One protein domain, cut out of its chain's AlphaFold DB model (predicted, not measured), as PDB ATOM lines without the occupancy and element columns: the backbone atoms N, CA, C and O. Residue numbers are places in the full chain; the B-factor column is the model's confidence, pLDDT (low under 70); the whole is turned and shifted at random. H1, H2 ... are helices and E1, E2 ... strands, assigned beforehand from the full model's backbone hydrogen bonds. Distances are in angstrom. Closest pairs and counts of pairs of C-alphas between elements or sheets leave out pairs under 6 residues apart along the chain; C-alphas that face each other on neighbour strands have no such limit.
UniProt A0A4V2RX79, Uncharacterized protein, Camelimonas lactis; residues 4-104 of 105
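This is residues 4 to 104 of the 105 residues of an uncharacterized protein of Camelimonas lactis (UniProt A0A4V2RX79). One twisted sheet of five long and short strands makes the body, with helix H2 slanting over one face and the short helix H1 grazing the sheet with its residues 15 to 19. After edge strand E1, H1 comes before the other edge strand, E2, and the meander E2 E3 E4 E5, each strand the antiparallel neighbour of the one before, then returns across the sheet to E1. The printed part has 101 residues, in the order E1 H1 E2 E3 E4 E5 H2; the sheet order is E1 E5 E4 E3 E2, all antiparallel, and the class is mixed, helices and strands. It is compact, with a radius of gyration of the C-alphas of 13.7 A, and elongated, spanning 43 by 28 by 26 A.

Begin with E1, residues 4 to 7, and look beside it for E5, residues 74 to 82: N 6 and O 79 are 3.0 A apart, within hydrogen-bond range. Next comes H1, residues 15 to 23, which only grazes the sheet; its closest C-alpha pair with E5 is Leu 15 and Ser 79, 6.1 A apart. At the other edge find E2, residues 28 to 35, in a hairpin with E3, residues 44 to 53, where N 30 and O 49 are 2.9 A apart. E3 forms a hairpin with E4, residues 60 to 70, and N 50 and O 63 are 2.8 A apart. E4 and E5 are a hairpin too, with N 66 and O 78 at 2.8 A. H2, residues 88 to 102, is on the sheet at a height of 9.9 A over it. It lies over E5 and, only just, over E1 and E4, on each of which 3 of its C-alphas fall. On the local plane it stands at 57 degrees to E5, only just slantwise to the strands. Its closest C-alphas with E4 are Ile 91 and Ile 64, 7.4 A apart. H1 and H2 are apart. In both helices every O i to N i+4 pair is within hydrogen-bond range.

Find C-alpha 4 at (39.465, -42.604, -20.071), where E1 begins its 9.7 A. H1 is 11.0 A long and E2 19.5 A. E3 runs 30.4 A; E4, the longest strand, runs 32.5 A from C-alpha 60 at (49.444, -42.522, -9.149). E5 runs 26.4 A, and H2 runs 21.1 A to C-alpha 102 at (25.327, -38.092, -23.559).

The C-alphas farthest apart are those of Ser 41 and Thr 56, 44.1 A. The printed part has no cut, and no link is long. Look for pLDDT under 70 at residues 4 to 13, 37 to 43, 71 to 74 and 98 to 104; the mean of the printed part is 75.4.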
ATOM      1  N   MET A   4      40.222 -41.378 -19.809       56.72
ATOM      2  CA  MET A   4      39.465 -42.604 -20.071       56.72
ATOM      3  C   MET A   4      38.156 -42.542 -19.292       56.72
ATOM      4  O   MET A   4      38.159 -42.529 -18.060       56.72
ATOM      5  N   GLN A   5      37.044 -42.485 -20.020       54.81
ATOM      6  CA  GLN A   5      35.701 -42.481 -19.454       54.81
ATOM      7  C   GLN A   5      35.214 -43.915 -19.260       54.81
ATOM      8  O   GLN A   5      35.233 -44.715 -20.195       54.81
ATOM      9  N   TYR A   6      34.757 -44.226 -18.051       58.66
ATOM     10  CA  TYR A   6      34.077 -45.476 -17.748       58.66
ATOM     11  C   TYR A   6      32.622 -45.127 -17.442       58.66
ATOM     12  O   TYR A   6      32.299 -44.643 -16.358       58.66
ATOM     13  N   HIS A   7      31.749 -45.320 -18.433       50.53
ATOM     14  CA  HIS A   7      30.311 -45.186 -18.235       50.53
ATOM     15  C   HIS A   7      29.838 -46.367 -17.392       50.53
ATOM     16  O   HIS A   7      29.975 -47.524 -17.802       50.53
ATOM     17  N   ILE A   8      29.325 -46.084 -16.202       48.75
ATOM     18  CA  ILE A   8      28.744 -47.091 -15.327       48.75
ATOM     19  C   ILE A   8      27.248 -46.778 -15.242       48.75
ATOM     20  O   ILE A   8      26.847 -45.632 -15.084       48.75
ATOM     21  N   ALA A   9      26.444 -47.804 -15.513       44.53
ATOM     22  CA  ALA A   9      25.001 -47.727 -15.724       44.53
ATOM     23  C   ALA A   9      24.223 -47.242 -14.484       44.53
ATOM     24  O   ALA A   9      24.789 -47.164 -13.396       44.53
ATOM     25  N   GLU A  10      22.916 -47.016 -14.671       45.22
ATOM     26  CA  GLU A  10      21.918 -46.646 -13.647       45.22
ATOM     27  C   GLU A  10      22.073 -47.375 -12.300       45.22
ATOM     28  O   GLU A  10      21.874 -46.750 -11.272       45.22
ATOM     29  N   ASP A  11      22.533 -48.636 -12.297       50.34
ATOM     30  CA  ASP A  11      22.719 -49.470 -11.094       50.34
ATOM     31  C   ASP A  11      24.151 -50.039 -10.926       50.34
ATOM     32  O   ASP A  11      24.373 -51.030 -10.223       50.34
ATOM     33  N   GLY A  12      25.152 -49.507 -11.636       53.06
ATOM     34  CA  GLY A  12      26.491 -50.106 -11.662       53.06
ATOM     35  C   GLY A  12      27.412 -49.674 -10.501       53.06
ATOM     36  O   GLY A  12      27.300 -48.556  -9.997       53.06
ATOM     37  N   PRO A  13      28.369 -50.526 -10.071       62.03
ATOM     38  CA  PRO A  13      29.275 -50.205  -8.967       62.03
ATOM     39  C   PRO A  13      30.283 -49.131  -9.377       62.03
ATOM     40  O   PRO A  13      30.834 -49.189 -10.474       62.03
ATOM     41  N   LYS A  14      30.594 -48.196  -8.475       75.50
ATOM     42  CA  LYS A  14      31.600 -47.151  -8.705       75.50
ATOM     43  C   LYS A  14      32.929 -47.757  -9.164       75.50
ATOM     44  O   LYS A  14      33.310 -48.850  -8.730       75.50
ATOM     45  N   LEU A  15      33.686 -47.049 -10.007       79.25
ATOM     46  CA  LEU A  15      34.949 -47.584 -10.526       79.25
ATOM     47  C   LEU A  15      35.933 -47.923  -9.394       79.25
ATOM     48  O   LEU A  15      36.693 -48.888  -9.518       79.25
ATOM     49  N   ARG A  16      35.882 -47.209  -8.261       82.38
ATOM     50  CA  ARG A  16      36.648 -47.568  -7.056       82.38
ATOM     51  C   ARG A  16      36.259 -48.925  -6.463       82.38
ATOM     52  O   ARG A  16      37.142 -49.655  -6.026       82.38
ATOM     53  N   ASP A  17      34.978 -49.297  -6.482       83.31
ATOM     54  CA  ASP A  17      34.510 -50.588  -5.968       83.31
ATOM     55  C   ASP A  17      34.998 -51.717  -6.878       83.31
ATOM     56  O   ASP A  17      35.558 -52.694  -6.399       83.31
ATOM     57  N   ILE A  18      34.945 -51.530  -8.202       81.69
ATOM     58  CA  ILE A  18      35.548 -52.472  -9.158       81.69
ATOM     59  C   ILE A  18      37.065 -52.589  -8.928       81.69
ATOM     60  O   ILE A  18      37.620 -53.691  -8.952       81.69
ATOM     61  N   THR A  19      37.738 -51.459  -8.703       80.75
ATOM     62  CA  THR A  19      39.187 -51.386  -8.458       80.75
ATOM     63  C   THR A  19      39.579 -52.113  -7.167       80.75
ATOM     64  O   THR A  19      40.569 -52.852  -7.148       80.75
ATOM     65  N   ARG A  20      38.765 -51.988  -6.115       85.19
ATOM     66  CA  ARG A  20      38.914 -52.728  -4.858       85.19
ATOM     67  C   ARG A  20      38.634 -54.212  -5.051       85.19
ATOM     68  O   ARG A  20      39.489 -55.032  -4.734       85.19
ATOM     69  N   ASP A  21      37.477 -54.555  -5.598       82.38
ATOM     70  CA  ASP A  21      36.960 -55.924  -5.596       82.38
ATOM     71  C   ASP A  21      37.732 -56.828  -6.568       82.38
ATOM     72  O   ASP A  21      37.996 -57.990  -6.261       82.38
ATOM     73  N   LYS A  22      38.151 -56.302  -7.728       80.69
ATOM     74  CA  LYS A  22      38.940 -57.062  -8.715       80.69
ATOM     75  C   LYS A  22      40.446 -56.882  -8.551       80.69
ATOM     76  O   LYS A  22      41.205 -57.800  -8.850       80.69
ATOM     77  N   GLY A  23      40.887 -55.694  -8.137       77.31
ATOM     78  CA  GLY A  23      42.309 -55.345  -8.058       77.31
ATOM     79  C   GLY A  23      42.926 -55.500  -6.668       77.31
ATOM     80  O   GLY A  23      44.154 -55.511  -6.542       77.31
ATOM     81  N   GLY A  24      42.111 -55.589  -5.612       81.44
ATOM     82  CA  GLY A  24      42.585 -55.487  -4.231       81.44
ATOM     83  C   GLY A  24      43.325 -54.170  -3.983       81.44
ATOM     84  O   GLY A  24      44.370 -54.165  -3.320       81.44
ATOM     85  N   ILE A  25      42.874 -53.087  -4.624       84.25
ATOM     86  CA  ILE A  25      43.466 -51.753  -4.538       84.25
ATOM     87  C   ILE A  25      42.479 -50.843  -3.818       84.25
ATOM     88  O   ILE A  25      41.359 -50.644  -4.282       84.25
ATOM     89  N   GLU A  26      42.909 -50.273  -2.700       86.19
ATOM     90  CA  GLU A  26      42.127 -49.268  -1.993       86.19
ATOM     91  C   GLU A  26      42.355 -47.889  -2.615       86.19
ATOM     92  O   GLU A  26      43.489 -47.490  -2.891       86.19
ATOM     93  N   CYS A  27      41.260 -47.170  -2.857       87.81
ATOM     94  CA  CYS A  27      41.298 -45.783  -3.295       87.81
ATOM     95  C   CYS A  27      41.181 -44.854  -2.084       87.81
ATOM     96  O   CYS A  27      40.334 -45.051  -1.213       87.81
ATOM     97  N   HIS A  28      42.000 -43.812  -2.057       91.19
ATOM     98  CA  HIS A  28      41.997 -42.776  -1.034       91.19
ATOM     99  C   HIS A  28      41.169 -41.579  -1.497       91.19
ATOM    100  O   HIS A  28      41.322 -41.116  -2.628       91.19
ATOM    101  N   LEU A  29      40.301 -41.079  -0.618       91.56
ATOM    102  CA  LEU A  29      39.533 -39.863  -0.865       91.56
ATOM    103  C   LEU A  29      40.460 -38.650  -0.758       91.56
ATOM    104  O   LEU A  29      41.098 -38.458   0.276       91.56
ATOM    105  N   VAL A  30      40.511 -37.833  -1.807       91.44
ATOM    106  CA  VAL A  30      41.289 -36.585  -1.828       91.44
ATOM    107  C   VAL A  30      40.373 -35.385  -1.647       91.44
ATOM    108  O   VAL A  30      40.682 -34.491  -0.862       91.44
ATOM    109  N   ARG A  31      39.229 -35.372  -2.342       87.06
ATOM    110  CA  ARG A  31      38.206 -34.331  -2.189       87.06
ATOM    111  C   ARG A  31      36.836 -34.980  -1.997       87.06
ATOM    112  O   ARG A  31      36.481 -35.838  -2.809       87.06
ATOM    113  N   PRO A  32      36.097 -34.612  -0.932       85.81
ATOM    114  CA  PRO A  32      34.757 -35.131  -0.684       85.81
ATOM    115  C   PRO A  32      33.771 -34.634  -1.744       85.81
ATOM    116  O   PRO A  32      34.097 -33.739  -2.521       85.81
ATOM    117  N   ASP A  33      32.570 -35.207  -1.734       81.62
ATOM    118  CA  ASP A  33      31.487 -34.849  -2.646       81.62
ATOM    119  C   ASP A  33      31.189 -33.341  -2.597       81.62
ATOM    120  O   ASP A  33      30.729 -32.806  -1.586       81.62
ATOM    121  N   GLN A  34      31.462 -32.654  -3.705       80.06
ATOM    122  CA  GLN A  34      31.109 -31.255  -3.909       80.06
ATOM    123  C   GLN A  34      29.917 -31.156  -4.860       80.06
ATOM    124  O   GLN A  34      29.940 -31.790  -5.920       80.06
ATOM    125  N   PRO A  35      28.878 -30.374  -4.520       75.75
ATOM    126  CA  PRO A  35      27.746 -30.179  -5.407       75.75
ATOM    127  C   PRO A  35      28.199 -29.455  -6.676       75.75
ATOM    128  O   PRO A  35      28.821 -28.394  -6.617       75.75
ATOM    129  N   VAL A  36      27.855 -30.018  -7.830       71.50
ATOM    130  CA  VAL A  36      28.108 -29.419  -9.136       71.50
ATOM    131  C   VAL A  36      26.781 -28.954  -9.713       71.50
ATOM    132  O   VAL A  36      25.917 -29.752 -10.073       71.50
ATOM    133  N   VAL A  37      26.603 -27.635  -9.792       56.62
ATOM    134  CA  VAL A  37      25.385 -27.031 -10.337       56.62
ATOM    135  C   VAL A  37      25.428 -27.134 -11.859       56.62
ATOM    136  O   VAL A  37      25.998 -26.281 -12.533       56.62
ATOM    137  N   ALA A  38      24.815 -28.178 -12.408       53.72
ATOM    138  CA  ALA A  38      24.616 -28.325 -13.845       53.72
ATOM    139  C   ALA A  38      23.121 -28.253 -14.187       53.72
ATOM    140  O   ALA A  38      22.453 -29.268 -14.341       53.72
ATOM    141  N   GLY A  39      22.609 -27.024 -14.285       50.41
ATOM    142  CA  GLY A  39      21.617 -26.593 -15.284       50.41
ATOM    143  C   GLY A  39      20.205 -27.195 -15.339       50.41
ATOM    144  O   GLY A  39      19.373 -26.601 -16.017       50.41
ATOM    145  N   PHE A  40      19.877 -28.295 -14.660       51.03
ATOM    146  CA  PHE A  40      18.543 -28.902 -14.733       51.03
ATOM    147  C   PHE A  40      17.836 -28.856 -13.381       51.03
ATOM    148  O   PHE A  40      18.315 -29.391 -12.382       51.03
ATOM    149  N   SER A  41      16.668 -28.211 -13.354       60.34
ATOM    150  CA  SER A  41      15.761 -28.235 -12.208       60.34
ATOM    151  C   SER A  41      15.499 -29.692 -11.812       60.34
ATOM    152  O   SER A  41      15.106 -30.477 -12.671       60.34
ATOM    153  N   PHE A  42      15.720 -30.032 -10.541       58.81
ATOM    154  CA  PHE A  42      15.500 -31.340  -9.893       58.81
ATOM    155  C   PHE A  42      16.617 -32.392  -9.975       58.81
ATOM    156  O   PHE A  42      16.529 -33.363  -9.234       58.81
ATOM    157  N   THR A  43      17.665 -32.222 -10.789       65.25
ATOM    158  CA  THR A  43      18.804 -33.165 -10.776       65.25
ATOM    159  C   THR A  43      19.934 -32.619  -9.915       65.25
ATOM    160  O   THR A  43      20.522 -31.588 -10.244       65.25
ATOM    161  N   GLU A  44      20.267 -33.316  -8.833       73.75
ATOM    162  CA  GLU A  44      21.418 -32.975  -8.000       73.75
ATOM    163  C   GLU A  44      22.634 -33.781  -8.456       73.75
ATOM    164  O   GLU A  44      22.558 -34.991  -8.663       73.75
ATOM    165  N   ARG A  45      23.768 -33.106  -8.642       77.62
ATOM    166  CA  ARG A  45      25.033 -33.754  -8.997       77.62
ATOM    167  C   ARG A  45      26.063 -33.445  -7.936       77.62
ATOM    168  O   ARG A  45      26.199 -32.294  -7.528       77.62
ATOM    169  N   ALA A  46      26.804 -34.459  -7.522       83.94
ATOM    170  CA  ALA A  46      27.901 -34.320  -6.581       83.94
ATOM    171  C   ALA A  46      29.135 -35.042  -7.110       83.94
ATOM    172  O   ALA A  46      29.013 -36.101  -7.721       83.94
ATOM    173  N   VAL A  47      30.316 -34.471  -6.895       87.00
ATOM    174  CA  VAL A  47      31.569 -35.000  -7.440       87.00
ATOM    175  C   VAL A  47      32.590 -35.199  -6.341       87.00
ATOM    176  O   VAL A  47      32.871 -34.267  -5.592       87.00
ATOM    177  N   SER A  48      33.195 -36.380  -6.296       90.19
ATOM    178  CA  SER A  48      34.353 -36.680  -5.457       90.19
ATOM    179  C   SER A  48      35.592 -36.982  -6.292       90.19
ATOM    180  O   SER A  48      35.523 -37.490  -7.415       90.19
ATOM    181  N   LEU A  49      36.752 -36.676  -5.711       90.69
ATOM    182  CA  LEU A  49      38.057 -36.991  -6.281       90.69
ATOM    183  C   LEU A  49      38.756 -38.026  -5.405       90.69
ATOM    184  O   LEU A  49      38.977 -37.806  -4.211       90.69
ATOM    185  N   TRP A  50      39.159 -39.123  -6.030       92.06
ATOM    186  CA  TRP A  50      39.873 -40.221  -5.398       92.06
ATOM    187  C   TRP A  50      41.211 -40.466  -6.086       92.06
ATOM    188  O   TRP A  50      41.423 -40.103  -7.243       92.06
ATOM    189  N   THR A  51      42.120 -41.133  -5.384       93.12
ATOM    190  CA  THR A  51      43.407 -41.545  -5.944       93.12
ATOM    191  C   THR A  51      43.821 -42.925  -5.454       93.12
ATOM    192  O   THR A  51      43.429 -43.357  -4.373       93.12
ATOM    193  N   TYR A  52      44.626 -43.632  -6.239       90.00
ATOM    194  CA  TYR A  52      45.300 -44.850  -5.803       90.00
ATOM    195  C   TYR A  52      46.645 -45.011  -6.512       90.00
ATOM    196  O   TYR A  52      46.881 -44.437  -7.577       90.00
ATOM    197  N   THR A  53      47.520 -45.843  -5.951       87.81
ATOM    198  CA  THR A  53      48.801 -46.199  -6.571       87.81
ATOM    199  C   THR A  53      48.702 -47.565  -7.241       87.81
ATOM    200  O   THR A  53      48.347 -48.564  -6.610       87.81
ATOM    201  N   ARG A  54      49.036 -47.643  -8.533       83.38
ATOM    202  CA  ARG A  54      49.107 -48.919  -9.257       83.38
ATOM    203  C   ARG A  54      50.243 -49.778  -8.710       83.38
ATOM    204  O   ARG A  54      51.403 -49.380  -8.748       83.38
ATOM    205  N   LYS A  55      49.927 -51.012  -8.308       80.62
ATOM    206  CA  LYS A  55      50.929 -51.991  -7.841       80.62
ATOM    207  C   LYS A  55      51.947 -52.379  -8.922       80.62
ATOM    208  O   LYS A  55      53.048 -52.796  -8.593       80.62
ATOM    209  N   THR A  56      51.585 -52.259 -10.200       81.31
ATOM    210  CA  THR A  56      52.408 -52.714 -11.330       81.31
ATOM    211  C   THR A  56      53.567 -51.780 -11.669       81.31
ATOM    212  O   THR A  56      54.623 -52.258 -12.067       81.31
ATOM    213  N   ASN A  57      53.381 -50.464 -11.546       84.75
ATOM    214  CA  ASN A  57      54.368 -49.467 -11.977       84.75
ATOM    215  C   ASN A  57      54.543 -48.296 -10.996       84.75
ATOM    216  O   ASN A  57      55.275 -47.360 -11.301       84.75
ATOM    217  N   GLY A  58      53.858 -48.310  -9.848       83.94
ATOM    218  CA  GLY A  58      53.911 -47.229  -8.863       83.94
ATOM    219  C   GLY A  58      53.250 -45.926  -9.321       83.94
ATOM    220  O   GLY A  58      53.344 -44.921  -8.623       83.94
ATOM    221  N   GLN A  59      52.580 -45.915 -10.477       84.69
ATOM    222  CA  GLN A  59      51.933 -44.717 -10.995       84.69
ATOM    223  C   GLN A  59      50.727 -44.353 -10.131       84.69
ATOM    224  O   GLN A  59      49.882 -45.204  -9.831       84.69
ATOM    225  N   GLN A  60      50.631 -43.073  -9.778       86.81
ATOM    226  CA  GLN A  60      49.444 -42.522  -9.149       86.81
ATOM    227  C   GLN A  60      48.351 -42.313 -10.196       86.81
ATOM    228  O   GLN A  60      48.584 -41.726 -11.251       86.81
ATOM    229  N   VAL A  61      47.165 -42.829  -9.902       88.44
ATOM    230  CA  VAL A  61      45.980 -42.726 -10.748       88.44
ATOM    231  C   VAL A  61      44.937 -41.911 -10.013       88.44
ATOM    232  O   VAL A  61      44.784 -42.037  -8.796       88.44
ATOM    233  N   TRP A  62      44.212 -41.096 -10.764       89.12
ATOM    234  CA  TRP A  62      43.180 -40.215 -10.248       89.12
ATOM    235  C   TRP A  62      41.831 -40.626 -10.816       89.12
ATOM    236  O   TRP A  62      41.712 -40.926 -12.006       89.12
ATOM    237  N   LEU A  63      40.834 -40.680  -9.942       88.75
ATOM    238  CA  LEU A  63      39.468 -41.068 -10.252       88.75
ATOM    239  C   LEU A  63      38.543 -39.909  -9.907       88.75
ATOM    240  O   LEU A  63      38.480 -39.486  -8.754       88.75
ATOM    241  N   ILE A  64      37.818 -39.418 -10.901       88.31
ATOM    242  CA  ILE A  64      36.720 -38.474 -10.705       88.31
ATOM    243  C   ILE A  64      35.451 -39.313 -10.664       88.31
ATOM    244  O   ILE A  64      35.210 -40.074 -11.600       88.31
ATOM    245  N   GLU A  65      34.654 -39.197  -9.608       87.81
ATOM    246  CA  GLU A  65      33.367 -39.883  -9.495       87.81
ATOM    247  C   GLU A  65      32.254 -38.849  -9.367       87.81
ATOM    248  O   GLU A  65      32.251 -38.058  -8.429       87.81
ATOM    249  N   MET A  66      31.302 -38.866 -10.295       85.00
ATOM    250  CA  MET A  66      30.082 -38.076 -10.210       85.00
ATOM    251  C   MET A  66      28.938 -38.979  -9.773       85.00
ATOM    252  O   MET A  66      28.694 -40.028 -10.360       85.00
ATOM    253  N   THR A  67      28.224 -38.545  -8.747       82.31
ATOM    254  CA  THR A  67      26.941 -39.098  -8.342       82.31
ATOM    255  C   THR A  67      25.857 -38.193  -8.894       82.31
ATOM    256  O   THR A  67      25.884 -36.986  -8.642       82.31
ATOM    257  N   VAL A  68      24.913 -38.763  -9.632       79.00
ATOM    258  CA  VAL A  68      23.747 -38.036 -10.123       79.00
ATOM    259  C   VAL A  68      22.515 -38.581  -9.433       79.00
ATOM    260  O   VAL A  68      22.271 -39.783  -9.447       79.00
ATOM    261  N   PHE A  69      21.762 -37.686  -8.810       76.81
ATOM    262  CA  PHE A  69      20.508 -37.987  -8.149       76.81
ATOM    263  C   PHE A  69      19.366 -37.353  -8.941       76.81
ATOM    264  O   PHE A  69      19.289 -36.128  -9.072       76.81
ATOM    265  N   SER A  70      18.493 -38.199  -9.483       73.75
ATOM    266  CA  SER A  70      17.281 -37.804 -10.193       73.75
ATOM    267  C   SER A  70      16.061 -38.403  -9.479       73.75
ATOM    268  O   SER A  70      15.811 -39.609  -9.567       73.75
ATOM    269  N   PRO A  71      15.303 -37.584  -8.728       66.25
ATOM    270  CA  PRO A  71      14.087 -38.034  -8.063       66.25
ATOM    271  C   PRO A  71      13.049 -38.568  -9.070       66.25
ATOM    272  O   PRO A  71      12.928 -38.004 -10.161       66.25
ATOM    273  N   PRO A  72      12.218 -39.561  -8.700       64.25
ATOM    274  CA  PRO A  72      12.104 -40.158  -7.366       64.25
ATOM    275  C   PRO A  72      13.091 -41.296  -7.057       64.25
ATOM    276  O   PRO A  72      13.366 -41.511  -5.882       64.25
ATOM    277  N   ASP A  73      13.635 -41.984  -8.064       59.62
ATOM    278  CA  ASP A  73      14.196 -43.330  -7.850       59.62
ATOM    279  C   ASP A  73      15.555 -43.591  -8.526       59.62
ATOM    280  O   ASP A  73      16.119 -44.666  -8.339       59.62
ATOM    281  N   ALA A  74      16.107 -42.646  -9.296       61.50
ATOM    282  CA  ALA A  74      17.314 -42.900 -10.083       61.50
ATOM    283  C   ALA A  74      18.554 -42.254  -9.449       61.50
ATOM    284  O   ALA A  74      18.672 -41.028  -9.357       61.50
ATOM    285  N   GLN A  75      19.511 -43.091  -9.046       72.19
ATOM    286  CA  GLN A  75      20.855 -42.668  -8.677       72.19
ATOM    287  C   GLN A  75      21.869 -43.419  -9.530       72.19
ATOM    288  O   GLN A  75      22.073 -44.606  -9.318       72.19
ATOM    289  N   TRP A  76      22.554 -42.716 -10.426       76.75
ATOM    290  CA  TRP A  76      23.616 -43.309 -11.238       76.75
ATOM    291  C   TRP A  76      24.973 -42.677 -10.947       76.75
ATOM    292  O   TRP A  76      25.080 -41.601 -10.344       76.75
ATOM    293  N   TYR A  77      26.025 -43.370 -11.379       76.38
ATOM    294  CA  TYR A  77      27.403 -42.966 -11.146       76.38
ATOM    295  C   TYR A  77      28.179 -42.892 -12.452       76.38
ATOM    296  O   TYR A  77      28.231 -43.849 -13.215       76.38
ATOM    297  N   GLU A  78      28.879 -41.788 -12.664       80.88
ATOM    298  CA  GLU A  78      29.853 -41.669 -13.744       80.88
ATOM    299  C   GLU A  78      31.259 -41.618 -13.154       80.88
ATOM    300  O   GLU A  78      31.490 -41.023 -12.100       80.88
ATOM    301  N   SER A  79      32.213 -42.295 -13.793       84.06
ATOM    302  CA  SER A  79      33.598 -42.333 -13.327       84.06
ATOM    303  C   SER A  79      34.573 -42.059 -14.467       84.06
ATOM    304  O   SER A  79      34.473 -42.632 -15.554       84.06
ATOM    305  N   TRP A  80      35.577 -41.231 -14.200       85.44
ATOM    306  CA  TRP A  80      36.654 -40.931 -15.142       85.44
ATOM    307  C   TRP A  80      38.004 -41.213 -14.509       85.44
ATOM    308  O   TRP A  80      38.227 -40.926 -13.334       85.44
ATOM    309  N   VAL A  81      38.917 -41.749 -15.315       85.19
ATOM    310  CA  VAL A  81      40.316 -41.948 -14.941       85.19
ATOM    311  C   VAL A  81      41.161 -40.878 -15.615       85.19
ATOM    312  O   VAL A  81      41.096 -40.724 -16.839       85.19
ATOM    313  N   VAL A  82      41.990 -40.195 -14.829       84.44
ATOM    314  CA  VAL A  82      42.969 -39.219 -15.321       84.44
ATOM    315  C   VAL A  82      44.381 -39.549 -14.828       84.44
ATOM    316  O   VAL A  82      44.585 -40.215 -13.808       84.44
ATOM    317  N   ASP A  83      45.365 -39.151 -15.631       79.88
ATOM    318  CA  ASP A  83      46.788 -39.480 -15.489       79.88
ATOM    319  C   ASP A  83      47.553 -38.540 -14.542       79.88
ATOM    320  O   ASP A  83      48.653 -38.876 -14.106       79.88
ATOM    321  N   ALA A  84      46.963 -37.397 -14.196       85.50
ATOM    322  CA  ALA A  84      47.495 -36.394 -13.278       85.50
ATOM    323  C   ALA A  84      46.378 -35.838 -12.383       85.50
ATOM    324  O   ALA A  84      45.205 -35.973 -12.722       85.50
ATOM    325  N   GLU A  85      46.734 -35.206 -11.257       90.31
ATOM    326  CA  GLU A  85      45.743 -34.562 -10.387       90.31
ATOM    327  C   GLU A  85      44.986 -33.478 -11.170       90.31
ATOM    328  O   GLU A  85      45.623 -32.538 -11.656       90.31
ATOM    329  N   PRO A  86      43.652 -33.582 -11.311       85.62
ATOM    330  CA  PRO A  86      42.889 -32.600 -12.062       85.62
ATOM    331  C   PRO A  86      42.586 -31.355 -11.210       85.62
ATOM    332  O   PRO A  86      42.288 -31.435 -10.012       85.62
ATOM    333  N   THR A  87      42.624 -30.183 -11.843       88.88
ATOM    334  CA  THR A  87      42.105 -28.939 -11.250       88.88
ATOM    335  C   THR A  87      40.577 -28.918 -11.283       88.88
ATOM    336  O   THR A  87      39.961 -29.645 -12.062       88.88
ATOM    337  N   ASP A  88      39.945 -28.056 -10.482       83.94
ATOM    338  CA  ASP A  88      38.478 -27.935 -10.476       83.94
ATOM    339  C   ASP A  88      37.932 -27.553 -11.865       83.94
ATOM    340  O   ASP A  88      36.958 -28.137 -12.332       83.94
ATOM    341  N   GLU A  89      38.614 -26.658 -12.588       83.62
ATOM    342  CA  GLU A  89      38.259 -26.303 -13.972       83.62
ATOM    343  C   GLU A  89      38.327 -27.510 -14.921       83.62
ATOM    344  O   GLU A  89      37.457 -27.691 -15.779       83.62
ATOM    345  N   GLN A  90      39.338 -28.372 -14.763       85.19
ATOM    346  CA  GLN A  90      39.479 -29.588 -15.565       85.19
ATOM    347  C   GLN A  90      38.400 -30.617 -15.225       85.19
ATOM    348  O   GLN A  90      37.832 -31.209 -16.141       85.19
ATOM    349  N   ILE A  91      38.081 -30.797 -13.940       84.81
ATOM    350  CA  ILE A  91      36.983 -31.658 -13.478       84.81
ATOM    351  C   ILE A  91      35.665 -31.195 -14.110       84.81
ATOM    352  O   ILE A  91      34.963 -31.989 -14.737       84.81
ATOM    353  N   MET A  92      35.369 -29.896 -14.027       82.31
ATOM    354  CA  MET A  92      34.163 -29.304 -14.609       82.31
ATOM    355  C   MET A  92      34.100 -29.465 -16.128       82.31
ATOM    356  O   MET A  92      33.041 -29.781 -16.670       82.31
ATOM    357  N   THR A  93      35.231 -29.303 -16.818       83.44
ATOM    358  CA  THR A  93      35.323 -29.507 -18.271       83.44
ATOM    359  C   THR A  93      35.035 -30.963 -18.650       83.44
ATOM    360  O   THR A  93      34.271 -31.216 -19.579       83.44
ATOM    361  N   ILE A  94      35.608 -31.928 -17.921       81.38
ATOM    362  CA  ILE A  94      35.394 -33.367 -18.152       81.38
ATOM    363  C   ILE A  94      33.914 -33.722 -17.995       81.38
ATOM    364  O   ILE A  94      33.342 -34.382 -18.863       81.38
ATOM    365  N   ILE A  95      33.287 -33.248 -16.918       78.25
ATOM    366  CA  ILE A  95      31.877 -33.523 -16.628       78.25
ATOM    367  C   ILE A  95      30.966 -32.878 -17.672       78.25
ATOM    368  O   ILE A  95      30.069 -33.537 -18.190       78.25
ATOM    369  N   THR A  96      31.200 -31.608 -18.012       77.00
ATOM    370  CA  THR A  96      30.360 -30.873 -18.974       77.00
ATOM    371  C   THR A  96      30.406 -31.527 -20.353       77.00
ATOM    372  O   THR A  96      29.357 -31.825 -20.919       77.00
ATOM    373  N   ASN A  97      31.605 -31.863 -20.844       73.44
ATOM    374  CA  ASN A  97      31.767 -32.542 -22.132       73.44
ATOM    375  C   ASN A  97      31.090 -33.925 -22.154       73.44
ATOM    376  O   ASN A  97      30.548 -34.319 -23.184       73.44
ATOM    377  N   SER A  98      31.106 -34.662 -21.034       67.94
ATOM    378  CA  SER A  98      30.407 -35.953 -20.910       67.94
ATOM    379  C   SER A  98      28.892 -35.790 -21.036       67.94
ATOM    380  O   SER A  98      28.244 -36.502 -21.798       67.94
ATOM    381  N   VAL A  99      28.331 -34.816 -20.318       63.88
ATOM    382  CA  VAL A  99      26.885 -34.550 -20.289       63.88
ATOM    383  C   VAL A  99      26.381 -34.100 -21.660       63.88
ATOM    384  O   VAL A  99      25.318 -34.541 -22.103       63.88
ATOM    385  N   GLU A 100      27.143 -33.251 -22.352       59.31
ATOM    386  CA  GLU A 100      26.825 -32.835 -23.721       59.31
ATOM    387  C   GLU A 100      26.916 -34.005 -24.705       59.31
ATOM    388  O   GLU A 100      26.027 -34.165 -25.539       59.31
ATOM    389  N   ALA A 101      27.926 -34.873 -24.577       55.25
ATOM    390  CA  ALA A 101      28.057 -36.068 -25.411       55.25
ATOM    391  C   ALA A 101      26.936 -37.099 -25.169       55.25
ATOM    392  O   ALA A 101      26.495 -37.754 -26.111       55.25
ATOM    393  N   GLY A 102      26.450 -37.224 -23.930       44.75
ATOM    394  CA  GLY A 102      25.327 -38.092 -23.559       44.75
ATOM    395  C   GLY A 102      23.946 -37.555 -23.958       44.75
ATOM    396  O   GLY A 102      22.998 -38.328 -24.024       44.75
ATOM    397  N   SER A 103      23.826 -36.259 -24.277       35.44
ATOM    398  CA  SER A 103      22.567 -35.628 -24.717       35.44
ATOM    399  C   SER A 103      22.287 -35.777 -26.222       35.44
ATOM    400  O   SER A 103      21.337 -35.185 -26.731       35.44
ATOM    401  N   VAL A 104      23.112 -36.541 -26.953       31.41
ATOM    402  CA  VAL A 104      22.980 -36.782 -28.407       31.41
ATOM    403  C   VAL A 104      22.353 -38.156 -28.723       31.41
ATOM    404  O   VAL A 104      22.441 -38.628 -29.855       31.41
TER     405      VAL A 104